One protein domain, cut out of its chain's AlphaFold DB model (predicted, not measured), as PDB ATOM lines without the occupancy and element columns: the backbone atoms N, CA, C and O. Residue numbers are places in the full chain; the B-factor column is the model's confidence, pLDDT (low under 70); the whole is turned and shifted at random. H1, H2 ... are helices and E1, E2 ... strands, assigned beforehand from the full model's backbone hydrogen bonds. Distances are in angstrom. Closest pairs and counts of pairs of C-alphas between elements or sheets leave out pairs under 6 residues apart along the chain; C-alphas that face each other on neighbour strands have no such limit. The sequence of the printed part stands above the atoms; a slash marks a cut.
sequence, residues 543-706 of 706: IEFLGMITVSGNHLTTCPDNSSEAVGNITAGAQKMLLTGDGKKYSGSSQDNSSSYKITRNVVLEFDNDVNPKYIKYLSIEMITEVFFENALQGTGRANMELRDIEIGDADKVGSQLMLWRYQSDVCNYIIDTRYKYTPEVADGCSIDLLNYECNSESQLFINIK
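Overview. This is residues 543 to 706 of the 706 residues of an uncharacterized protein of Ignavibacteriae bacterium HGW-Ignavibacteriae-1 (UniProt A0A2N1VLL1). The domain is a closed but strongly flattened barrel of eight strands, in which E3, E4, E5, E6 and E8 make one broad wall and much of the long strands E1 and E2 crosses that wall, facing it closely. E9 joins E8 to the last part of E1 and so closes the ring, E10 and then E7 widen the E1 side beyond the ring, and the short helix H1 sits outside the barrel. The printed part has 164 residues, with named elements in the order E1 E2 E3 E4 E5 E6 E7 H1 E8 E9 E10, and is mostly strand. Round the ring run E1, E2, E3, E4, E5, E6, E8, E9 and back to E1, and the neighbour strands are antiparallel. The whole is compact, with a radius of gyration of the C-alphas of 17.1 A, and elongated, spanning 55 by 33 by 20 A.

Arrangement. E1, residues 543 to 558, and E2, residues 566 to 581, form a hairpin, with N 549 and O 572 within hydrogen-bond range at 2.8 A. E1 bends by 74 degrees at residue 554, and E2 bends by 72 degrees at residue 578. E2 and E3, residues 585 to 593, form a hairpin, and E2 pairs with E3 over its residues 580 to 581, with N 580 and O 587 within hydrogen-bond range at 3.0 A. E3 and E4, residues 597 to 607, form a hairpin at 169 degrees between directions, with N 590 and O 601 at 2.9 A. E4 and E5, residues 615 to 629, form another, with N 602 and O 622 at 2.8 A. E5 and E6, residues 632 to 647, are also a hairpin, with N 623 and O 639 at 2.8 A. E1 to E6 are a meander, each strand the antiparallel neighbour of the one before. E6 is the neighbour of E8, residues 671 to 680, with N 638 and O 677 at 2.7 A. E8 and E9, residues 687 to 694, form a hairpin, with N 678 and O 688 at 2.8 A. E9 is also the neighbour of E1, with N 556 and O 689 at 2.8 A. On the same side of E1 as E9, but beside residues 544 to 550, lies E10, residues 700 to 705, with N 548 and O 702 at 2.8 A. On the other side of E10 lies E7, residues 657 to 663, with N 660 and O 703 at 2.8 A. E2 and E5 have 7 pairs of C-alphas within 8 A, and their closest C-alphas are those of Ala 572 and Met 623, 6.1 A apart. H1, residues 665 to 668, is on the barrel, outside it, at a height of 5.9 A over the sheet. H1 has 4 residues, too short for any O i to N i+4 pair inside it, and its one O i to N i+3 pair is within range.

Along the chain. E1 begins at C-alpha 543, (-38.719, -102.093, -54.038), and is 40.3 A long from first to last C-alpha. E2 is 39.5 A long, E3 27.5 A, E4 32.5 A, E5 42.4 A and E6 43.7 A. E8 is 27.3 A long, and begins at C-alpha 671, (-48.867, -85.180, -65.117). E9 is 20.8 A long, E7 19.8 A, E10 16.6 A and H1 5.7 A. E10 ends at C-alpha 705, (-37.088, -95.897, -54.283).

Size, cuts and confidence. The two C-alphas farthest apart are those of Asp 561 and Val 611, at 55.6 A, while those of Ile 543 and Lys 706 are 5.6 A apart. The printed part has no cut and ends at the chain's last residue, 706. None of the links is long. The mean pLDDT of the printed part is 87.2, and residues 562 to 567, 582 and 610 are under 70.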
ATOM      1  N   ILE A 543     -39.272-103.419 -54.259       85.31
ATOM      2  CA  ILE A 543     -38.719-102.093 -54.038       85.31
ATOM      3  C   ILE A 543     -39.468-101.446 -52.887       85.31
ATOM      4  O   ILE A 543     -40.669-101.652 -52.693       85.31
ATOM      5  N   GLU A 544     -38.753-100.656 -52.113       88.94
ATOM      6  CA  GLU A 544     -39.345 -99.805 -51.096       88.94
ATOM      7  C   GLU A 544     -39.627 -98.444 -51.735       88.94
ATOM      8  O   GLU A 544     -38.702 -97.742 -52.124       88.94
ATOM      9  N   PHE A 545     -40.903 -98.093 -51.870       92.31
ATOM     10  CA  PHE A 545     -41.375 -96.869 -52.504       92.31
ATOM     11  C   PHE A 545     -41.909 -95.883 -51.468       92.31
ATOM     12  O   PHE A 545     -42.700 -96.232 -50.593       92.31
ATOM     13  N   LEU A 546     -41.514 -94.628 -51.609       92.38
ATOM     14  CA  LEU A 546     -42.076 -93.478 -50.919       92.38
ATOM     15  C   LEU A 546     -42.268 -92.394 -51.978       92.38
ATOM     16  O   LEU A 546     -41.308 -92.004 -52.633       92.38
ATOM     17  N   GLY A 547     -43.494 -91.918 -52.162       90.31
ATOM     18  CA  GLY A 547     -43.806 -90.965 -53.224       90.31
ATOM     19  C   GLY A 547     -44.791 -89.916 -52.751       90.31
ATOM     20  O   GLY A 547     -45.739 -90.233 -52.044       90.31
ATOM     21  N   MET A 548     -44.594 -88.666 -53.138       90.81
ATOM     22  CA  MET A 548     -45.517 -87.577 -52.854       90.81
ATOM     23  C   MET A 548     -45.589 -86.652 -54.057       90.81
ATOM     24  O   MET A 548     -44.568 -86.175 -54.546       90.81
ATOM     25  N   ILE A 549     -46.808 -86.387 -54.509       88.75
ATOM     26  CA  ILE A 549     -47.105 -85.438 -55.573       88.75
ATOM     27  C   ILE A 549     -48.074 -84.416 -54.996       88.75
ATOM     28  O   ILE A 549     -49.108 -84.787 -54.441       88.75
ATOM     29  N   THR A 550     -47.730 -83.138 -55.110       89.50
ATOM     30  CA  THR A 550     -48.593 -82.024 -54.709       89.50
ATOM     31  C   THR A 550     -48.745 -81.055 -55.870       89.50
ATOM     32  O   THR A 550     -47.745 -80.649 -56.462       89.50
ATOM     33  N   VAL A 551     -49.987 -80.687 -56.175       87.88
ATOM     34  CA  VAL A 551     -50.357 -79.642 -57.142       87.88
ATOM     35  C   VAL A 551     -51.431 -78.745 -56.544       87.88
ATOM     36  O   VAL A 551     -52.142 -79.163 -55.630       87.88
ATOM     37  N   SER A 552     -51.588 -77.533 -57.064       85.69
ATOM     38  CA  SER A 552     -52.707 -76.672 -56.680       85.69
ATOM     39  C   SER A 552     -53.893 -76.916 -57.608       85.69
ATOM     40  O   SER A 552     -53.726 -77.126 -58.808       85.69
ATOM     41  N   GLY A 553     -55.100 -76.938 -57.050       81.88
ATOM     42  CA  GLY A 553     -56.328 -77.209 -57.783       81.88
ATOM     43  C   GLY A 553     -57.427 -76.209 -57.467       81.88
ATOM     44  O   GLY A 553     -57.595 -75.777 -56.324       81.88
ATOM     45  N   ASN A 554     -58.206 -75.873 -58.494       81.81
ATOM     46  CA  ASN A 554     -59.482 -75.199 -58.304       81.81
ATOM     47  C   ASN A 554     -60.559 -76.253 -58.067       81.81
ATOM     48  O   ASN A 554     -60.759 -77.160 -58.885       81.81
ATOM     49  N   HIS A 555     -61.266 -76.120 -56.950       82.50
ATOM     50  CA  HIS A 555     -62.283 -77.072 -56.541       82.50
ATOM     51  C   HIS A 555     -63.681 -76.479 -56.639       82.50
ATOM     52  O   HIS A 555     -63.934 -75.360 -56.188       82.50
ATOM     53  N   LEU A 556     -64.613 -77.280 -57.147       81.75
ATOM     54  CA  LEU A 556     -66.029 -77.041 -56.946       81.75
ATOM     55  C   LEU A 556     -66.423 -77.652 -55.608       81.75
ATOM     56  O   LEU A 556     -66.386 -78.870 -55.448       81.75
ATOM     57  N   THR A 557     -66.794 -76.803 -54.656       81.88
ATOM     58  CA  THR A 557     -67.446 -77.252 -53.427       81.88
ATOM     59  C   THR A 557     -68.947 -77.082 -53.604       81.88
ATOM     60  O   THR A 557     -69.403 -75.984 -53.913       81.88
ATOM     61  N   THR A 558     -69.700 -78.162 -53.432       81.88
ATOM     62  CA  THR A 558     -71.163 -78.155 -53.480       81.88
ATOM     63  C   THR A 558     -71.673 -78.432 -52.076       81.88
ATOM     64  O   THR A 558     -71.659 -79.575 -51.616       81.88
ATOM     65  N   CYS A 559     -72.079 -77.372 -51.383       82.56
ATOM     66  CA  CYS A 559     -72.699 -77.435 -50.063       82.56
ATOM     67  C   CYS A 559     -74.229 -77.273 -50.172       82.56
ATOM     68  O   CYS A 559     -74.708 -76.637 -51.115       82.56
ATOM     69  N   PRO A 560     -75.011 -77.758 -49.189       80.25
ATOM     70  CA  PRO A 560     -76.458 -77.519 -49.124       80.25
ATOM     71  C   PRO A 560     -76.872 -76.031 -49.117       80.25
ATOM     72  O   PRO A 560     -78.021 -75.714 -49.419       80.25
ATOM     73  N   ASP A 561     -75.954 -75.114 -48.787       76.75
ATOM     74  CA  ASP A 561     -76.179 -73.665 -48.693       76.75
ATOM     75  C   ASP A 561     -75.762 -72.859 -49.945       76.75
ATOM     76  O   ASP A 561     -75.824 -71.629 -49.928       76.75
ATOM     77  N   ASN A 562     -75.392 -73.531 -51.045       66.06
ATOM     78  CA  ASN A 562     -74.937 -72.932 -52.311       66.06
ATOM     79  C   ASN A 562     -73.670 -72.052 -52.216       66.06
ATOM     80  O   ASN A 562     -73.450 -71.202 -53.083       66.06
ATOM     81  N   SER A 563     -72.816 -72.241 -51.208       63.31
ATOM     82  CA  SER A 563     -71.477 -71.640 -51.205       63.31
ATOM     83  C   SER A 563     -70.525 -72.406 -52.144       63.31
ATOM     84  O   SER A 563     -70.455 -73.633 -52.097       63.31
ATOM     85  N   SER A 564     -69.801 -71.700 -53.025       58.50
ATOM     86  CA  SER A 564     -68.821 -72.312 -53.937       58.50
ATOM     87  C   SER A 564     -67.620 -71.400 -54.185       58.50
ATOM     88  O   SER A 564     -67.805 -70.289 -54.672       58.50
ATOM     89  N   GLU A 565     -66.427 -71.911 -53.871       57.44
ATOM     90  CA  GLU A 565     -65.093 -71.644 -54.448       57.44
ATOM     91  C   GLU A 565     -64.024 -71.638 -53.345       57.44
ATOM     92  O   GLU A 565     -64.038 -70.816 -52.430       57.44
ATOM     93  N   ALA A 566     -63.068 -72.562 -53.456       63.94
ATOM     94  CA  ALA A 566     -61.820 -72.528 -52.708       63.94
ATOM     95  C   ALA A 566     -60.695 -73.103 -53.580       63.94
ATOM     96  O   ALA A 566     -60.858 -74.145 -54.221       63.94
ATOM     97  N   VAL A 567     -59.553 -72.414 -53.592       60.28
ATOM     98  CA  VAL A 567     -58.294 -72.934 -54.135       60.28
ATOM     99  C   VAL A 567     -57.627 -73.751 -53.036       60.28
ATOM    100  O   VAL A 567     -57.497 -73.274 -51.907       60.28
ATOM    101  N   GLY A 568     -57.226 -74.980 -53.348       74.94
ATOM    102  CA  GLY A 568     -56.597 -75.884 -52.393       74.94
ATOM    103  C   GLY A 568     -55.441 -76.648 -53.015       74.94
ATOM    104  O   GLY A 568     -55.380 -76.843 -54.227       74.94
ATOM    105  N   ASN A 569     -54.513 -77.094 -52.174       80.00
ATOM    106  CA  ASN A 569     -53.486 -78.032 -52.606       80.00
ATOM    107  C   ASN A 569     -54.037 -79.452 -52.562       80.00
ATOM    108  O   ASN A 569     -54.632 -79.882 -51.572       80.00
ATOM    109  N   ILE A 570     -53.795 -80.187 -53.637       81.00
ATOM    110  CA  ILE A 570     -54.128 -81.593 -53.775       81.00
ATOM    111  C   ILE A 570     -52.833 -82.356 -53.654       81.00
ATOM    112  O   ILE A 570     -51.919 -82.183 -54.460       81.00
ATOM    113  N   THR A 571     -52.782 -83.233 -52.665       83.56
ATOM    114  CA  THR A 571     -51.656 -84.134 -52.474       83.56
ATOM    115  C   THR A 571     -52.128 -85.563 -52.687       83.56
ATOM    116  O   THR A 571     -53.042 -86.031 -52.008       83.56
ATOM    117  N   ALA A 572     -51.478 -86.271 -53.606       82.31
ATOM    118  CA  ALA A 572     -51.507 -87.725 -53.656       82.31
ATOM    119  C   ALA A 572     -50.126 -88.217 -53.230       82.31
ATOM    120  O   ALA A 572     -49.115 -87.914 -53.861       82.31
ATOM    121  N   GLY A 573     -50.064 -88.946 -52.122       83.94
ATOM    122  CA  GLY A 573     -48.800 -89.441 -51.601       83.94
ATOM    123  C   GLY A 573     -48.941 -90.844 -51.059       83.94
ATOM    124  O   GLY A 573     -49.915 -91.148 -50.379       83.94
ATOM    125  N   ALA A 574     -47.946 -91.670 -51.346       83.06
ATOM    126  CA  ALA A 574     -47.707 -92.966 -50.756       83.06
ATOM    127  C   ALA A 574     -46.645 -92.838 -49.670       83.06
ATOM    128  O   ALA A 574     -45.519 -92.427 -49.949       83.06
ATOM    129  N   GLN A 575     -46.993 -93.214 -48.438       85.69
ATOM    130  CA  GLN A 575     -45.984 -93.441 -47.411       85.69
ATOM    131  C   GLN A 575     -45.102 -94.632 -47.791       85.69
ATOM    132  O   GLN A 575     -45.404 -95.379 -48.719       85.69
ATOM    133  N   LYS A 576     -44.010 -94.801 -47.045       87.75
ATOM    134  CA  LYS A 576     -43.049 -95.885 -47.213       87.75
ATOM    135  C   LYS A 576     -43.764 -97.243 -47.320       87.75
ATOM    136  O   LYS A 576     -44.261 -97.757 -46.319       87.75
ATOM    137  N   MET A 577     -43.791 -97.824 -48.515       89.31
ATOM    138  CA  MET A 577     -44.491 -99.071 -48.817       89.31
ATOM    139  C   MET A 577     -43.651 -99.989 -49.702       89.31
ATOM    140  O   MET A 577     -42.810 -99.536 -50.469       89.31
ATOM    141  N   LEU A 578     -43.877-101.297 -49.595       87.38
ATOM    142  CA  LEU A 578     -43.236-102.281 -50.464       87.38
ATOM    143  C   LEU A 578     -44.073-102.458 -51.730       87.38
ATOM    144  O   LEU A 578     -45.257-102.785 -51.636       87.38
ATOM    145  N   LEU A 579     -43.451-102.273 -52.892       86.88
ATOM    146  CA  LEU A 579     -44.031-102.633 -54.183       86.88
ATOM    147  C   LEU A 579     -43.390-103.933 -54.670       86.88
ATOM    148  O   LEU A 579     -42.171-104.091 -54.591       86.88
ATOM    149  N   THR A 580     -44.201-104.854 -55.184       82.19
ATOM    150  CA  THR A 580     -43.749-106.113 -55.790       82.19
ATOM    151  C   THR A 580     -43.825-106.010 -57.308       82.19
ATOM    152  O   THR A 580     -44.714-105.349 -57.851       82.19
ATOM    153  N   GLY A 581     -42.864-106.613 -58.009       78.38
ATOM    154  CA  GLY A 581     -42.767-106.458 -59.457       78.38
ATOM    155  C   GLY A 581     -41.826-107.428 -60.159       78.38
ATOM    156  O   GLY A 581     -41.281-108.356 -59.560       78.38
ATOM    157  N   ASP A 582     -41.647-107.203 -61.459       68.06
ATOM    158  CA  ASP A 582     -40.847-108.041 -62.365       68.06
ATOM    159  C   ASP A 582     -39.500-107.412 -62.773       68.06
ATOM    160  O   ASP A 582     -38.765-107.966 -63.589       68.06
ATOM    161  N   GLY A 583     -39.157-106.255 -62.203       74.38
ATOM    162  CA  GLY A 583     -38.000-105.460 -62.616       74.38
ATOM    163  C   GLY A 583     -38.388-104.191 -63.366       74.38
ATOM    164  O   GLY A 583     -37.779-103.152 -63.128       74.38
ATOM    165  N   LYS A 584     -39.413-104.251 -64.225       83.00
ATOM    166  CA  LYS A 584     -39.899-103.100 -65.000       83.00
ATOM    167  C   LYS A 584     -41.147-102.502 -64.391       83.00
ATOM    168  O   LYS A 584     -41.222-101.287 -64.273       83.00
ATOM    169  N   LYS A 585     -42.108-103.336 -64.005       87.62
ATOM    170  CA  LYS A 585     -43.380-102.900 -63.440       87.62
ATOM    171  C   LYS A 585     -43.504-103.377 -62.003       87.62
ATOM    172  O   LYS A 585     -43.257-104.544 -61.711       87.62
ATOM    173  N   TYR A 586     -43.914-102.469 -61.132       88.69
ATOM    174  CA  TYR A 586     -44.140-102.702 -59.716       88.69
ATOM    175  C   TYR A 586     -45.515-102.183 -59.319       88.69
ATOM    176  O   TYR A 586     -45.988-101.172 -59.841       88.69
ATOM    177  N   SER A 587     -46.150-102.851 -58.369       90.62
ATOM    178  CA  SER A 587     -47.389-102.366 -57.774       90.62
ATOM    179  C   SER A 587     -47.483-102.734 -56.306       90.62
ATOM    180  O   SER A 587     -46.836-103.670 -55.845       90.62
ATOM    181  N   GLY A 588     -48.295-102.000 -55.563       88.44
ATOM    182  CA  GLY A 588     -48.543-102.308 -54.164       88.44
ATOM    183  C   GLY A 588     -49.698-101.504 -53.603       88.44
ATOM    184  O   GLY A 588     -50.091-100.478 -54.162       88.44
ATOM    185  N   SER A 589     -50.218-101.974 -52.472       89.25
ATOM    186  CA  SER A 589     -51.230-101.272 -51.692       89.25
ATOM    187  C   SER A 589     -50.789-101.142 -50.235       89.25
ATOM    188  O   SER A 589     -50.128-102.034 -49.698       89.25
ATOM    189  N   SER A 590     -51.119-100.023 -49.598       90.19
ATOM    190  CA  SER A 590     -50.915 -99.798 -48.163       90.19
ATOM    191  C   SER A 590     -52.163 -99.195 -47.536       90.19
ATOM    192  O   SER A 590     -52.947 -98.526 -48.211       90.19
ATOM    193  N   GLN A 591     -52.347 -99.429 -46.239       91.06
ATOM    194  CA  GLN A 591     -53.472 -98.893 -45.492       91.06
ATOM    195  C   GLN A 591     -52.996 -98.368 -44.138       91.06
ATOM    196  O   GLN A 591     -52.424 -99.125 -43.354       91.06
ATOM    197  N   ASP A 592     -53.304 -97.106 -43.850       88.81
ATOM    198  CA  ASP A 592     -53.110 -96.502 -42.534       88.81
ATOM    199  C   ASP A 592     -54.461 -96.310 -41.854       88.81
ATOM    200  O   ASP A 592     -55.399 -95.792 -42.461       88.81
ATOM    201  N   ASN A 593     -54.542 -96.670 -40.576       91.38
ATOM    202  CA  ASN A 593     -55.744 -96.497 -39.768       91.38
ATOM    203  C   ASN A 593     -55.438 -95.616 -38.554       91.38
ATOM    204  O   ASN A 593     -54.442 -95.823 -37.862       91.38
ATOM    205  N   SER A 594     -56.328 -94.672 -38.266       90.25
ATOM    206  CA  SER A 594     -56.374 -93.907 -37.021       90.25
ATOM    207  C   SER A 594     -57.807 -93.872 -36.483       90.25
ATOM    208  O   SER A 594     -58.737 -94.343 -37.136       90.25
ATOM    209  N   SER A 595     -58.014 -93.281 -35.305       86.44
ATOM    210  CA  SER A 595     -59.360 -93.065 -34.754       86.44
ATOM    211  C   SER A 595     -60.223 -92.104 -35.583       86.44
ATOM    212  O   SER A 595     -61.433 -92.067 -35.396       86.44
ATOM    213  N   SER A 596     -59.613 -91.306 -36.463       88.88
ATOM    214  CA  SER A 596     -60.272 -90.230 -37.219       88.88
ATOM    215  C   SER A 596     -60.239 -90.421 -38.736       88.88
ATOM    216  O   SER A 596     -60.913 -89.689 -39.453       88.88
ATOM    217  N   TYR A 597     -59.452 -91.369 -39.253       90.38
ATOM    218  CA  TYR A 597     -59.376 -91.639 -40.688       90.38
ATOM    219  C   TYR A 597     -58.855 -93.046 -41.004       90.38
ATOM    220  O   TYR A 597     -58.089 -93.626 -40.231       90.38
ATOM    221  N   LYS A 598     -59.185 -93.537 -42.199       93.62
ATOM    222  CA  LYS A 598     -58.559 -94.684 -42.866       93.62
ATOM    223  C   LYS A 598     -58.085 -94.247 -44.246       93.62
ATOM    224  O   LYS A 598     -58.876 -93.744 -45.036       93.62
ATOM    225  N   ILE A 599     -56.797 -94.407 -44.530       92.12
ATOM    226  CA  ILE A 599     -56.208 -94.041 -45.823       92.12
ATOM    227  C   ILE A 599     -55.718 -95.309 -46.511       92.12
ATOM    228  O   ILE A 599     -54.785 -95.940 -46.026       92.12
ATOM    229  N   THR A 600     -56.315 -95.651 -47.648       92.31
ATOM    230  CA  THR A 600     -55.849 -96.712 -48.549       92.31
ATOM    231  C   THR A 600     -55.072 -96.082 -49.691       92.31
ATOM    232  O   THR A 600     -55.515 -95.087 -50.262       92.31
ATOM    233  N   ARG A 601     -53.923 -96.650 -50.049       92.62
ATOM    234  CA  ARG A 601     -53.076 -96.135 -51.128       92.62
ATOM    235  C   ARG A 601     -52.690 -97.241 -52.077       92.62
ATOM    236  O   ARG A 601     -52.183 -98.254 -51.613       92.62
ATOM    237  N   ASN A 602     -52.863 -97.016 -53.370       92.88
ATOM    238  CA  ASN A 602     -52.458 -97.939 -54.421       92.88
ATOM    239  C   ASN A 602     -51.414 -97.254 -55.299       92.88
ATOM    240  O   ASN A 602     -51.602 -96.113 -55.713       92.88
ATOM    241  N   VAL A 603     -50.315 -97.950 -55.569       94.56
ATOM    242  CA  VAL A 603     -49.242 -97.446 -56.427       94.56
ATOM    243  C   VAL A 603     -49.002 -98.424 -57.561       94.56
ATOM    244  O   VAL A 603     -48.912 -99.631 -57.331       94.56
ATOM    245  N   VAL A 604     -48.857 -97.895 -58.774       94.12
ATOM    246  CA  VAL A 604     -48.341 -98.613 -59.943       94.12
ATOM    247  C   VAL A 604     -47.166 -97.821 -60.494       94.12
ATOM    248  O   VAL A 604     -47.304 -96.641 -60.787       94.12
ATOM    249  N   LEU A 605     -46.019 -98.470 -60.647       93.94
ATOM    250  CA  LEU A 605     -44.778 -97.877 -61.123       93.94
ATOM    251  C   LEU A 605     -44.237 -98.699 -62.292       93.94
ATOM    252  O   LEU A 605     -44.146 -99.918 -62.195       93.94
ATOM    253  N   GLU A 606     -43.836 -98.043 -63.374       94.56
ATOM    254  CA  GLU A 606     -43.207 -98.674 -64.532       94.56
ATOM    255  C   GLU A 606     -41.938 -97.921 -64.938       94.56
ATOM    256  O   GLU A 606     -41.968 -96.714 -65.182       94.56
ATOM    257  N   PHE A 607     -40.828 -98.641 -65.054       92.69
ATOM    258  CA  PHE A 607     -39.562 -98.149 -65.580       92.69
ATOM    259  C   PHE A 607     -39.410 -98.454 -67.071       92.69
ATOM    260  O   PHE A 607     -39.980 -99.403 -67.611       92.69
ATOM    261  N   ASP A 608     -38.566 -97.680 -67.750       89.94
ATOM    262  CA  ASP A 608     -38.178 -97.967 -69.130       89.94
ATOM    263  C   ASP A 608     -37.318 -99.236 -69.267       89.94
ATOM    264  O   ASP A 608     -37.440 -99.952 -70.266       89.94
ATOM    265  N   ASN A 609     -36.489 -99.525 -68.259       79.19
ATOM    266  CA  ASN A 609     -35.589-100.674 -68.189       79.19
ATOM    267  C   ASN A 609     -35.524-101.254 -66.766       79.19
ATOM    268  O   ASN A 609     -35.745-100.551 -65.788       79.19
ATOM    269  N   ASP A 610     -35.196-102.540 -66.657       69.81
ATOM    270  CA  ASP A 610     -35.071-103.273 -65.387       69.81
ATOM    271  C   ASP A 610     -33.739-103.016 -64.661       69.81
ATOM    272  O   ASP A 610     -33.663-103.102 -63.437       69.81
ATOM    273  N   VAL A 611     -32.681-102.702 -65.415       73.12
ATOM    274  CA  VAL A 611     -31.347-102.369 -64.905       73.12
ATOM    275  C   VAL A 611     -30.965-100.969 -65.372       73.12
ATOM    276  O   VAL A 611     -30.962-100.695 -66.571       73.12
ATOM    277  N   ASN A 612     -30.575-100.107 -64.427       78.06
ATOM    278  CA  ASN A 612     -30.208 -98.707 -64.668       78.06
ATOM    279  C   ASN A 612     -31.278 -97.937 -65.468       78.06
ATOM    280  O   ASN A 612     -30.978 -97.453 -66.567       78.06
ATOM    281  N   PRO A 613     -32.516 -97.827 -64.945       86.69
ATOM    282  CA  PRO A 613     -33.581 -97.107 -65.629       86.69
ATOM    283  C   PRO A 613     -33.184 -95.649 -65.882       86.69
ATOM    284  O   PRO A 613     -32.501 -95.019 -65.067       86.69
ATOM    285  N   LYS A 614     -33.607 -95.129 -67.035       91.38
ATOM    286  CA  LYS A 614     -33.450 -93.718 -67.410       91.38
ATOM    287  C   LYS A 614     -34.742 -92.935 -67.224       91.38
ATOM    288  O   LYS A 614     -34.683 -91.719 -67.093       91.38
ATOM    289  N   TYR A 615     -35.883 -93.622 -67.197       92.88
ATOM    290  CA  TYR A 615     -37.186 -93.002 -67.018       92.88
ATOM    291  C   TYR A 615     -38.081 -93.848 -66.119       92.88
ATOM    292  O   TYR A 615     -38.106 -95.078 -66.213       92.88
ATOM    293  N   ILE A 616     -38.903 -93.172 -65.322       95.12
ATOM    294  CA  ILE A 616     -40.172 -93.740 -64.875       95.12
ATOM    295  C   ILE A 616     -41.169 -93.483 -66.005       95.12
ATOM    296  O   ILE A 616     -41.645 -92.363 -66.186       95.12
ATOM    297  N   LYS A 617     -41.453 -94.521 -66.792       96.38
ATOM    298  CA  LYS A 617     -42.411 -94.466 -67.904       96.38
ATOM    299  C   LYS A 617     -43.818 -94.148 -67.431       96.38
ATOM    300  O   LYS A 617     -44.540 -93.432 -68.116       96.38
ATOM    301  N   TYR A 618     -44.208 -94.710 -66.291       97.06
ATOM    302  CA  TYR A 618     -45.535 -94.519 -65.729       97.06
ATOM    303  C   TYR A 618     -45.498 -94.588 -64.207       97.06
ATOM    304  O   TYR A 618     -44.852 -95.464 -63.632       97.06
ATOM    305  N   LEU A 619     -46.217 -93.679 -63.558       96.00
ATOM    306  CA  LEU A 619     -46.478 -93.716 -62.126       96.00
ATOM    307  C   LEU A 619     -47.939 -93.346 -61.888       96.00
ATOM    308  O   LEU A 619     -48.362 -92.260 -62.266       96.00
ATOM    309  N   SER A 620     -48.689 -94.217 -61.227       96.06
ATOM    310  CA  SER A 620     -50.019 -93.917 -60.702       96.06
ATOM    311  C   SER A 620     -49.986 -94.018 -59.186       96.06
ATOM    312  O   SER A 620     -49.510 -95.018 -58.644       96.06
ATOM    313  N   ILE A 621     -50.471 -92.975 -58.514       95.50
ATOM    314  CA  ILE A 621     -50.722 -92.973 -57.074       95.50
ATOM    315  C   ILE A 621     -52.197 -92.664 -56.862       95.50
ATOM    316  O   ILE A 621     -52.656 -91.543 -57.087       95.50
ATOM    317  N   GLU A 622     -52.920 -93.659 -56.369       94.88
ATOM    318  CA  GLU A 622     -54.284 -93.506 -55.899       94.88
ATOM    319  C   GLU A 622     -54.304 -93.490 -54.371       94.88
ATOM    320  O   GLU A 622     -53.685 -94.327 -53.715       94.88
ATOM    321  N   MET A 623     -55.054 -92.556 -53.800       95.00
ATOM    322  CA  MET A 623     -55.270 -92.415 -52.370       95.00
ATOM    323  C   MET A 623     -56.767 -92.295 -52.087       95.00
ATOM    324  O   MET A 623     -57.430 -91.384 -52.574       95.00
ATOM    325  N   ILE A 624     -57.293 -93.190 -51.260       94.50
ATOM    326  CA  ILE A 624     -58.672 -93.180 -50.771       94.50
ATOM    327  C   ILE A 624     -58.624 -92.863 -49.281       94.50
ATOM    328  O   ILE A 624     -57.974 -93.578 -48.529       94.50
ATOM    329  N   THR A 625     -59.289 -91.795 -48.855       94.25
ATOM    330  CA  THR A 625     -59.351 -91.340 -47.461       94.25
ATOM    331  C   THR A 625     -60.784 -91.420 -46.963       94.25
ATOM    332  O   THR A 625     -61.637 -90.673 -47.419       94.25
ATOM    333  N   GLU A 626     -61.051 -92.292 -46.007       94.69
ATOM    334  CA  GLU A 626     -62.311 -92.365 -45.270       94.69
ATOM    335  C   GLU A 626     -62.140 -91.588 -43.960       94.69
ATOM    336  O   GLU A 626     -61.209 -91.867 -43.203       94.69
ATOM    337  N   VAL A 627     -62.996 -90.603 -43.685       92.38
ATOM    338  CA  VAL A 627     -62.915 -89.747 -42.488       92.38
ATOM    339  C   VAL A 627     -63.976 -90.171 -41.479       92.38
ATOM    340  O   VAL A 627     -65.134 -90.341 -41.845       92.38
ATOM    341  N   PHE A 628     -63.605 -90.306 -40.205       90.88
ATOM    342  CA  PHE A 628     -64.496 -90.758 -39.134       90.88
ATOM    343  C   PHE A 628     -64.608 -89.725 -38.011       90.88
ATOM    344  O   PHE A 628     -63.624 -89.098 -37.619       90.88
ATOM    345  N   PHE A 629     -65.804 -89.613 -37.439       91.00
ATOM    346  CA  PHE A 629     -66.081 -88.887 -36.200       91.00
ATOM    347  C   PHE A 629     -66.967 -89.767 -35.318       91.00
ATOM    348  O   PHE A 629     -67.947 -90.320 -35.806       91.00
ATOM    349  N   GLU A 630     -66.586 -89.968 -34.052       88.56
ATOM    350  CA  GLU A 630     -67.292 -90.866 -33.113       88.56
ATOM    351  C   GLU A 630     -67.597 -92.269 -33.693       88.56
ATOM    352  O   GLU A 630     -68.625 -92.877 -33.409       88.56
ATOM    353  N   ASN A 631     -66.671 -92.807 -34.498       86.19
ATOM    354  CA  ASN A 631     -66.786 -94.079 -35.233       86.19
ATOM    355  C   ASN A 631     -67.843 -94.118 -36.356       86.19
ATOM    356  O   ASN A 631     -68.061 -95.178 -36.940       86.19
ATOM    357  N   ALA A 632     -68.463 -92.991 -36.703       89.19
ATOM    358  CA  ALA A 632     -69.318 -92.862 -37.878       89.19
ATOM    359  C   ALA A 632     -68.526 -92.284 -39.061       89.19
ATOM    360  O   ALA A 632     -67.823 -91.280 -38.908       89.19
ATOM    361  N   LEU A 633     -68.650 -92.911 -40.235       91.62
ATOM    362  CA  LEU A 633     -68.062 -92.420 -41.483       91.62
ATOM    363  C   LEU A 633     -68.709 -91.079 -41.852       91.62
ATOM    364  O   LEU A 633     -69.926 -90.983 -41.968       91.62
ATOM    365  N   GLN A 634     -67.885 -90.047 -42.002       93.50
ATOM    366  CA  GLN A 634     -68.306 -88.680 -42.314       93.50
ATOM    367  C   GLN A 634     -68.188 -88.366 -43.804       93.50
ATOM    368  O   GLN A 634     -68.927 -87.533 -44.327       93.50
ATOM    369  N   GLY A 635     -67.258 -89.020 -44.496       92.44
ATOM    370  CA  GLY A 635     -67.037 -88.814 -45.918       92.44
ATOM    371  C   GLY A 635     -65.857 -89.603 -46.459       92.44
ATOM    372  O   GLY A 635     -65.013 -90.097 -45.707       92.44
ATOM    373  N   THR A 636     -65.807 -89.687 -47.784       94.69
ATOM    374  CA  THR A 636     -64.784 -90.408 -48.539       94.69
ATOM    375  C   THR A 636     -64.146 -89.486 -49.572       94.69
ATOM    376  O   THR A 636     -64.807 -89.008 -50.494       94.69
ATOM    377  N   GLY A 637     -62.844 -89.253 -49.438       93.00
ATOM    378  CA  GLY A 637     -61.987 -88.614 -50.429       93.00
ATOM    379  C   GLY A 637     -61.298 -89.639 -51.326       93.00
ATOM    380  O   GLY A 637     -60.832 -90.666 -50.845       93.00
ATOM    381  N   ARG A 638     -61.175 -89.358 -52.620       94.00
ATOM    382  CA  ARG A 638     -60.382 -90.129 -53.579       94.00
ATOM    383  C   ARG A 638     -59.533 -89.175 -54.403       94.00
ATOM    384  O   ARG A 638     -60.080 -88.329 -55.100       94.00
ATOM    385  N   ALA A 639     -58.219 -89.330 -54.327       92.25
ATOM    386  CA  ALA A 639     -57.242 -88.660 -55.172       92.25
ATOM    387  C   ALA A 639     -56.583 -89.701 -56.086       92.25
ATOM    388  O   ALA A 639     -56.165 -90.747 -55.600       92.25
ATOM    389  N   ASN A 640     -56.474 -89.432 -57.383       93.88
ATOM    390  CA  ASN A 640     -55.671 -90.221 -58.317       93.88
ATOM    391  C   ASN A 640     -54.767 -89.270 -59.094       93.88
ATOM    392  O   ASN A 640     -55.261 -88.281 -59.632       93.88
ATOM    393  N   MET A 641     -53.475 -89.571 -59.159       94.19
ATOM    394  CA  MET A 641     -52.518 -88.841 -59.986       94.19
ATOM    395  C   MET A 641     -51.740 -89.816 -60.853       94.19
ATOM    396  O   MET A 641     -51.162 -90.776 -60.343       94.19
ATOM    397  N   GLU A 642     -51.712 -89.542 -62.154       95.94
ATOM    398  CA  GLU A 642     -51.003 -90.335 -63.150       95.94
ATOM    399  C   GLU A 642     -49.942 -89.487 -63.844       95.94
ATOM    400  O   GLU A 642     -50.224 -88.408 -64.373       95.94
ATOM    401  N   LEU A 643     -48.708 -89.983 -63.827       95.69
ATOM    402  CA  LEU A 643     -47.536 -89.338 -64.395       95.69
ATOM    403  C   LEU A 643     -46.887 -90.226 -65.461       95.69
ATOM    404  O   LEU A 643     -46.972 -91.458 -65.390       95.69
ATOM    405  N   ARG A 644     -46.199 -89.607 -66.423       96.44
ATOM    406  CA  ARG A 644     -45.402 -90.289 -67.451       96.44
ATOM    407  C   ARG A 644     -44.060 -89.620 -67.702       96.44
ATOM    408  O   ARG A 644     -43.881 -88.437 -67.428       96.44
ATOM    409  N   ASP A 645     -43.149 -90.419 -68.250       94.44
ATOM    410  CA  ASP A 645     -41.861 -89.994 -68.805       94.44
ATOM    411  C   ASP A 645     -41.016 -89.127 -67.846       94.44
ATOM    412  O   ASP A 645     -40.383 -88.149 -68.245       94.44
ATOM    413  N   ILE A 646     -40.979 -89.499 -66.559       94.00
ATOM    414  CA  ILE A 646     -40.171 -88.800 -65.548       94.00
ATOM    415  C   ILE A 646     -38.706 -89.190 -65.741       94.00
ATOM    416  O   ILE A 646     -38.330 -90.343 -65.517       94.00
ATOM    417  N   GLU A 647     -37.874 -88.235 -66.145       92.81
ATOM    418  CA  GLU A 647     -36.444 -88.455 -66.370       92.81
ATOM    419  C   GLU A 647     -35.684 -88.697 -65.057       92.81
ATOM    420  O   GLU A 647     -35.831 -87.951 -64.082       92.81
ATOM    421  N   ILE A 648     -34.838 -89.732 -65.065       91.19
ATOM    422  CA  ILE A 648     -33.934 -90.111 -63.980       91.19
ATOM    423  C   ILE A 648     -32.516 -89.655 -64.338       91.19
ATOM    424  O   ILE A 648     -31.819 -90.297 -65.132       91.19
ATOM    425  N   GLY A 649     -32.069 -88.563 -63.721       86.44
ATOM    426  CA  GLY A 649     -30.704 -88.070 -63.850       86.44
ATOM    427  C   GLY A 649     -29.716 -88.875 -63.004       86.44
ATOM    428  O   GLY A 649     -30.083 -89.563 -62.052       86.44
ATOM    429  N   ASP A 650     -28.422 -88.769 -63.309       81.25
ATOM    430  CA  ASP A 650     -27.386 -89.441 -62.509       81.25
ATOM    431  C   ASP A 650     -27.289 -88.882 -61.082       81.25
ATOM    432  O   ASP A 650     -26.977 -89.624 -60.156       81.25
ATOM    433  N   ALA A 651     -27.627 -87.603 -60.884       80.38
ATOM    434  CA  ALA A 651     -27.708 -86.982 -59.561       80.38
ATOM    435  C   ALA A 651     -28.860 -87.531 -58.699       80.38
ATOM    436  O   ALA A 651     -28.800 -87.430 -57.476       80.38
ATOM    437  N   ASP A 652     -29.880 -88.135 -59.319       85.69
ATOM    438  CA  ASP A 652     -30.999 -88.757 -58.606       85.69
ATOM    439  C   ASP A 652     -30.622 -90.165 -58.083       85.69
ATOM    440  O   ASP A 652     -31.372 -90.761 -57.311       85.69
ATOM    441  N   LYS A 653     -29.462 -90.724 -58.469       85.62
ATOM    442  CA  LYS A 653     -29.003 -92.070 -58.074       85.62
ATOM    443  C   LYS A 653     -27.990 -91.980 -56.931       85.62
ATOM    444  O   LYS A 653     -26.844 -91.581 -57.130       85.62
ATOM    445  N   VAL A 654     -28.379 -92.405 -55.732       83.44
ATOM    446  CA  VAL A 654     -27.516 -92.401 -54.539       83.44
ATOM    447  C   VAL A 654     -27.322 -93.830 -54.037       83.44
ATOM    448  O   VAL A 654     -28.143 -94.384 -53.309       83.44
ATOM    449  N   GLY A 655     -26.213 -94.457 -54.437       81.19
ATOM    450  CA  GLY A 655     -25.950 -95.863 -54.124       81.19
ATOM    451  C   GLY A 655     -26.973 -96.777 -54.798       81.19
ATOM    452  O   GLY A 655     -27.083 -96.775 -56.019       81.19
ATOM    453  N   SER A 656     -27.718 -97.555 -54.009       76.81
ATOM    454  CA  SER A 656     -28.824 -98.391 -54.503       76.81
ATOM    455  C   SER A 656     -30.186 -97.685 -54.477       76.81
ATOM    456  O   SER A 656     -31.196 -98.350 -54.661       76.81
ATOM    457  N   GLN A 657     -30.235 -96.383 -54.181       85.75
ATOM    458  CA  GLN A 657     -31.477 -95.619 -54.063       85.75
ATOM    459  C   GLN A 657     -31.664 -94.661 -55.240       85.75
ATOM    460  O   GLN A 657     -30.703 -94.070 -55.733       85.75
ATOM    461  N   LEU A 658     -32.918 -94.466 -55.635       88.81
ATOM    462  CA  LEU A 658     -33.364 -93.411 -56.535       88.81
ATOM    463  C   LEU A 658     -34.107 -92.353 -55.714       88.81
ATOM    464  O   LEU A 658     -35.157 -92.650 -55.155       88.81
ATOM    465  N   MET A 659     -33.583 -91.130 -55.658       90.88
ATOM    466  CA  MET A 659     -34.197 -89.986 -54.985       90.88
ATOM    467  C   MET A 659     -34.464 -88.864 -55.991       90.88
ATOM    468  O   MET A 659     -33.561 -88.111 -56.343       90.88
ATOM    469  N   LEU A 660     -35.716 -88.738 -56.421       91.06
ATOM    470  CA  LEU A 660     -36.174 -87.714 -57.354       91.06
ATOM    471  C   LEU A 660     -36.849 -86.577 -56.595       91.06
ATOM    472  O   LEU A 660     -37.771 -86.800 -55.809       91.06
ATOM    473  N   TRP A 661     -36.421 -85.357 -56.899       90.19
ATOM    474  CA  TRP A 661     -37.056 -84.128 -56.439       90.19
ATOM    475  C   TRP A 661     -37.260 -83.202 -57.633       90.19
ATOM    476  O   TRP A 661     -36.298 -82.862 -58.326       90.19
ATOM    477  N   ARG A 662     -38.505 -82.801 -57.882       89.94
ATOM    478  CA  ARG A 662     -38.867 -81.777 -58.872       89.94
ATOM    479  C   ARG A 662     -39.816 -80.775 -58.217       89.94
ATOM    480  O   ARG A 662     -40.600 -81.142 -57.341       89.94
ATOM    481  N   TYR A 663     -39.733 -79.520 -58.636       88.31
ATOM    482  CA  TYR A 663     -40.487 -78.411 -58.053       88.31
ATOM    483  C   TYR A 663     -41.144 -77.573 -59.149       88.31
ATOM    484  O   TYR A 663     -40.665 -77.524 -60.280       88.31
ATOM    485  N   GLN A 664     -42.192 -76.844 -58.774       85.44
ATOM    486  CA  GLN A 664     -42.822 -75.810 -59.592       85.44
ATOM    487  C   GLN A 664     -43.402 -76.343 -60.912       85.44
ATOM    488  O   GLN A 664     -43.979 -77.430 -60.949       85.44
ATOM    489  N   SER A 665     -43.276 -75.564 -61.993       78.94
ATOM    490  CA  SER A 665     -43.819 -75.873 -63.320       78.94
ATOM    491  C   SER A 665     -43.349 -77.215 -63.876       78.94
ATOM    492  O   SER A 665     -44.088 -77.840 -64.632       78.94
ATOM    493  N   ASP A 666     -42.166 -77.687 -63.475       83.44
ATOM    494  CA  ASP A 666     -41.597 -78.934 -63.988       83.44
ATOM    495  C   ASP A 666     -42.437 -80.156 -63.607       83.44
ATOM    496  O   ASP A 666     -42.463 -81.135 -64.347       83.44
ATOM    497  N   VAL A 667     -43.181 -80.096 -62.496       86.25
ATOM    498  CA  VAL A 667     -44.064 -81.185 -62.051       86.25
ATOM    499  C   VAL A 667     -45.190 -81.432 -63.062       86.25
ATOM    500  O   VAL A 667     -45.506 -82.583 -63.367       86.25
ATOM    501  N   CYS A 668     -45.758 -80.367 -63.637       87.38
ATOM    502  CA  CYS A 668     -46.872 -80.464 -64.584       87.38
ATOM    503  C   CYS A 668     -46.468 -81.084 -65.920       87.38
ATOM    504  O   CYS A 668     -47.326 -81.644 -66.597       87.38
ATOM    505  N   ASN A 669     -45.181 -81.045 -66.278       90.88
ATOM    506  CA  ASN A 669     -44.688 -81.682 -67.500       90.88
ATOM    507  C   ASN A 669     -44.865 -83.207 -67.474       90.88
ATOM    508  O   ASN A 669     -44.890 -83.832 -68.532       90.88
ATOM    509  N   TYR A 670     -44.993 -83.795 -66.283       92.94
ATOM    510  CA  TYR A 670     -45.130 -85.237 -66.114       92.94
ATOM    511  C   TYR A 670     -46.578 -85.686 -65.907       92.94
ATOM    512  O   TYR A 670     -46.870 -86.854 -66.143       92.94
ATOM    513  N   ILE A 671     -47.484 -84.809 -65.459       92.69
ATOM    514  CA  ILE A 671     -48.867 -85.180 -65.117       92.69
ATOM    515  C   ILE A 671     -49.694 -85.350 -66.389       92.69
ATOM    516  O   ILE A 671     -49.838 -84.416 -67.174       92.69
ATOM    517  N   ILE A 672     -50.289 -86.530 -66.552       94.19
ATOM    518  CA  ILE A 672     -51.192 -86.843 -67.667       94.19
ATOM    519  C   ILE A 672     -52.665 -86.891 -67.252       94.19
ATOM    520  O   ILE A 672     -53.536 -86.649 -68.083       94.19
ATOM    521  N   ASP A 673     -52.949 -87.204 -65.987       92.00
ATOM    522  CA  ASP A 673     -54.293 -87.179 -65.417       92.00
ATOM    523  C   ASP A 673     -54.210 -86.910 -63.912       92.00
ATOM    524  O   ASP A 673     -53.311 -87.393 -63.218       92.00
ATOM    525  N   THR A 674     -55.162 -86.138 -63.400       91.62
ATOM    526  CA  THR A 674     -55.328 -85.908 -61.967       91.62
ATOM    527  C   THR A 674     -56.801 -85.749 -61.646       91.62
ATOM    528  O   THR A 674     -57.538 -85.020 -62.311       91.62
ATOM    529  N   ARG A 675     -57.253 -86.465 -60.620       91.69
ATOM    530  CA  ARG A 675     -58.642 -86.444 -60.171       91.69
ATOM    531  C   ARG A 675     -58.663 -86.357 -58.663       91.69
ATOM    532  O   ARG A 675     -57.957 -87.103 -57.990       91.69
ATOM    533  N   TYR A 676     -59.519 -85.497 -58.134       91.81
ATOM    534  CA  TYR A 676     -59.829 -85.472 -56.715       91.81
ATOM    535  C   TYR A 676     -61.330 -85.316 -56.522       91.81
ATOM    536  O   TYR A 676     -61.951 -84.456 -57.148       91.81
ATOM    537  N   LYS A 677     -61.894 -86.155 -55.656       92.38
ATOM    538  CA  LYS A 677     -63.293 -86.091 -55.256       92.38
ATOM    539  C   LYS A 677     -63.446 -86.390 -53.775       92.38
ATOM    540  O   LYS A 677     -62.980 -87.430 -53.326       92.38
ATOM    541  N   TYR A 678     -64.153 -85.544 -53.042       91.56
ATOM    542  CA  TYR A 678     -64.636 -85.813 -51.692       91.56
ATOM    543  C   TYR A 678     -66.158 -85.914 -51.698       91.56
ATOM    544  O   TYR A 678     -66.843 -85.026 -52.204       91.56
ATOM    545  N   THR A 679     -66.684 -87.001 -51.142       92.12
ATOM    546  CA  THR A 679     -68.123 -87.252 -51.020       92.12
ATOM    547  C   THR A 679     -68.483 -87.339 -49.538       92.12
ATOM    548  O   THR A 679     -67.952 -88.218 -48.858       92.12
ATOM    549  N   PRO A 680     -69.330 -86.444 -49.010       91.50
ATOM    550  CA  PRO A 680     -69.802 -86.533 -47.637       91.50
ATOM    551  C   PRO A 680     -70.807 -87.682 -47.496       91.50
ATOM    552  O   PRO A 680     -71.601 -87.930 -48.397       91.50
ATOM    553  N   GLU A 681     -70.797 -88.346 -46.344       89.81
ATOM    554  CA  GLU A 681     -71.792 -89.369 -45.972       89.81
ATOM    555  C   GLU A 681     -72.864 -88.810 -45.020       89.81
ATOM    556  O   GLU A 681     -73.878 -89.451 -44.746       89.81
ATOM    557  N   VAL A 682     -72.662 -87.587 -44.521       86.62
ATOM    558  CA  VAL A 682     -73.632 -86.848 -43.706       86.62
ATOM    559  C   VAL A 682     -74.450 -85.889 -44.570       86.62
ATOM    560  O   VAL A 682     -73.920 -85.262 -45.484       86.62
ATOM    561  N   ALA A 683     -75.743 -85.757 -44.258       75.88
ATOM    562  CA  ALA A 683     -76.707 -84.998 -45.063       75.88
ATOM    563  C   ALA A 683     -76.344 -83.510 -45.245       75.88
ATOM    564  O   ALA A 683     -76.668 -82.933 -46.279       75.88
ATOM    565  N   ASP A 684     -75.640 -82.922 -44.274       79.81
ATOM    566  CA  ASP A 684     -75.230 -81.512 -44.294       79.81
ATOM    567  C   ASP A 684     -73.787 -81.301 -44.797       79.81
ATOM    568  O   ASP A 684     -73.247 -80.199 -44.718       79.81
ATOM    569  N   GLY A 685     -73.121 -82.355 -45.278       80.06
ATOM    570  CA  GLY A 685     -71.741 -82.261 -45.744       80.06
ATOM    571  C   GLY A 685     -71.625 -81.669 -47.150       80.06
ATOM    572  O   GLY A 685     -72.539 -81.767 -47.966       80.06
ATOM    573  N   CYS A 686     -70.463 -81.092 -47.458       83.75
ATOM    574  CA  CYS A 686     -70.159 -80.578 -48.792       83.75
ATOM    575  C   CYS A 686     -69.383 -81.607 -49.619       83.75
ATOM    576  O   CYS A 686     -68.434 -82.217 -49.119       83.75
ATOM    577  N   SER A 687     -69.746 -81.780 -50.891       86.62
ATOM    578  CA  SER A 687     -68.919 -82.530 -51.841       86.62
ATOM    579  C   SER A 687     -67.880 -81.621 -52.475       86.62
ATOM    580  O   SER A 687     -68.165 -80.458 -52.748       86.62
ATOM    581  N   ILE A 688     -66.695 -82.157 -52.748       87.69
ATOM    582  CA  ILE A 688     -65.612 -81.421 -53.402       87.69
ATOM    583  C   ILE A 688     -65.223 -82.180 -54.660       87.69
ATOM    584  O   ILE A 688     -64.861 -83.347 -54.567       87.69
ATOM    585  N   ASP A 689     -65.252 -81.528 -55.815       87.69
ATOM    586  CA  ASP A 689     -64.769 -82.085 -57.077       87.69
ATOM    587  C   ASP A 689     -63.666 -81.181 -57.643       87.69
ATOM    588  O   ASP A 689     -63.784 -79.954 -57.665       87.69
ATOM    589  N   LEU A 690     -62.564 -81.777 -58.093       86.62
ATOM    590  CA  LEU A 690     -61.519 -81.053 -58.811       86.62
ATOM    591  C   LEU A 690     -62.007 -80.639 -60.200       86.62
ATOM    592  O   LEU A 690     -62.405 -81.495 -60.988       86.62
ATOM    593  N   LEU A 691     -61.921 -79.345 -60.515       84.56
ATOM    594  CA  LEU A 691     -62.260 -78.821 -61.841       84.56
ATOM    595  C   LEU A 691     -61.040 -78.756 -62.759       84.56
ATOM    596  O   LEU A 691     -61.093 -79.197 -63.905       84.56
ATOM    597  N   ASN A 692     -59.948 -78.176 -62.267       84.69
ATOM    598  CA  ASN A 692     -58.680 -78.065 -62.979       84.69
ATOM    599  C   ASN A 692     -57.515 -77.958 -61.983       84.69
ATOM    600  O   ASN A 692     -57.724 -77.702 -60.797       84.69
ATOM    601  N   TYR A 693     -56.296 -78.159 -62.475       88.38
ATOM    602  CA  TYR A 693     -55.073 -78.059 -61.688       88.38
ATOM    603  C   TYR A 693     -54.068 -77.125 -62.359       88.38
ATOM    604  O   TYR A 693     -54.074 -76.957 -63.579       88.38
ATOM    605  N   GLU A 694     -53.185 -76.553 -61.552       88.31
ATOM    606  CA  GLU A 694     -52.033 -75.778 -61.991       88.31
ATOM    607  C   GLU A 694     -50.806 -76.117 -61.140       88.31
ATOM    608  O   GLU A 694     -50.919 -76.514 -59.976       88.31
ATOM    609  N   CYS A 695     -49.619 -75.948 -61.725       87.25
ATOM    610  CA  CYS A 695     -48.372 -76.050 -60.981       87.25
ATOM    611  C   CYS A 695     -47.831 -74.662 -60.650       87.25
ATOM    612  O   CYS A 695     -47.541 -73.870 -61.546       87.25
ATOM    613  N   ASN A 696     -47.655 -74.390 -59.361       85.81
ATOM    614  CA  ASN A 696     -47.129 -73.133 -58.827       85.81
ATOM    615  C   ASN A 696     -45.914 -73.391 -57.916       85.81
ATOM    616  O   ASN A 696     -45.377 -74.496 -57.884       85.81
ATOM    617  N   SER A 697     -45.470 -72.389 -57.150       83.81
ATOM    618  CA  SER A 697     -44.308 -72.511 -56.256       83.81
ATOM    619  C   SER A 697     -44.418 -73.609 -55.190       83.81
ATOM    620  O   SER A 697     -43.396 -74.018 -54.644       83.81
ATOM    621  N   GLU A 698     -45.628 -74.083 -54.891       83.94
ATOM    622  CA  GLU A 698     -45.905 -75.123 -53.897       83.94
ATOM    623  C   GLU A 698     -46.029 -76.520 -54.519       83.94
ATOM    624  O   GLU A 698     -46.115 -77.513 -53.797       83.94
ATOM    625  N   SER A 699     -46.000 -76.623 -55.851       89.06
ATOM    626  CA  SER A 699     -46.093 -77.907 -56.544       89.06
ATOM    627  C   SER A 699     -44.784 -78.683 -56.458       89.06
ATOM    628  O   SER A 699     -43.704 -78.147 -56.721       89.06
ATOM    629  N   GLN A 700     -44.881 -79.948 -56.055       92.75
ATOM    630  CA  GLN A 700     -43.732 -80.784 -55.709       92.75
ATOM    631  C   GLN A 700     -43.955 -82.221 -56.165       92.75
ATOM    632  O   GLN A 700     -45.034 -82.782 -55.969       92.75
ATOM    633  N   LEU A 701     -42.907 -82.828 -56.714       91.94
ATOM    634  CA  LEU A 701     -42.801 -84.263 -56.939       91.94
ATOM    635  C   LEU A 701     -41.597 -84.774 -56.157       91.94
ATOM    636  O   LEU A 701     -40.459 -84.387 -56.429       91.94
ATOM    637  N   PHE A 702     -41.860 -85.666 -55.214       93.31
ATOM    638  CA  PHE A 702     -40.848 -86.385 -54.465       93.31
ATOM    639  C   PHE A 702     -41.046 -87.884 -54.657       93.31
ATOM    640  O   PHE A 702     -42.137 -88.399 -54.425       93.31
ATOM    641  N   ILE A 703     -39.994 -88.591 -55.065       93.25
ATOM    642  CA  ILE A 703     -39.988 -90.051 -55.144       93.25
ATOM    643  C   ILE A 703     -38.686 -90.556 -54.527       93.25
ATOM    644  O   ILE A 703     -37.604 -90.093 -54.875       93.25
ATOM    645  N   ASN A 704     -38.787 -91.537 -53.640       92.38
ATOM    646  CA  ASN A 704     -37.670 -92.288 -53.098       92.38
ATOM    647  C   ASN A 704     -37.932 -93.786 -53.290       92.38
ATOM    648  O   ASN A 704     -38.950 -94.299 -52.823       92.38
ATOM    649  N   ILE A 705     -37.024 -94.463 -53.992       91.00
ATOM    650  CA  ILE A 705     -37.088 -95.897 -54.283       91.00
ATOM    651  C   ILE A 705     -35.796 -96.552 -53.815       91.00
ATOM    652  O   ILE A 705     -34.713 -96.082 -54.167       91.00
ATOM    653  N   LYS A 706     -35.901 -97.631 -53.041       86.81
ATOM    654  CA  LYS A 706     -34.760 -98.431 -52.578       86.81
ATOM    655  C   LYS A 706     -34.861 -99.879 -53.026       86.81
ATOM    656  O   LYS A 706     -35.991-100.423 -52.987       86.81
TER     657      LYS A 706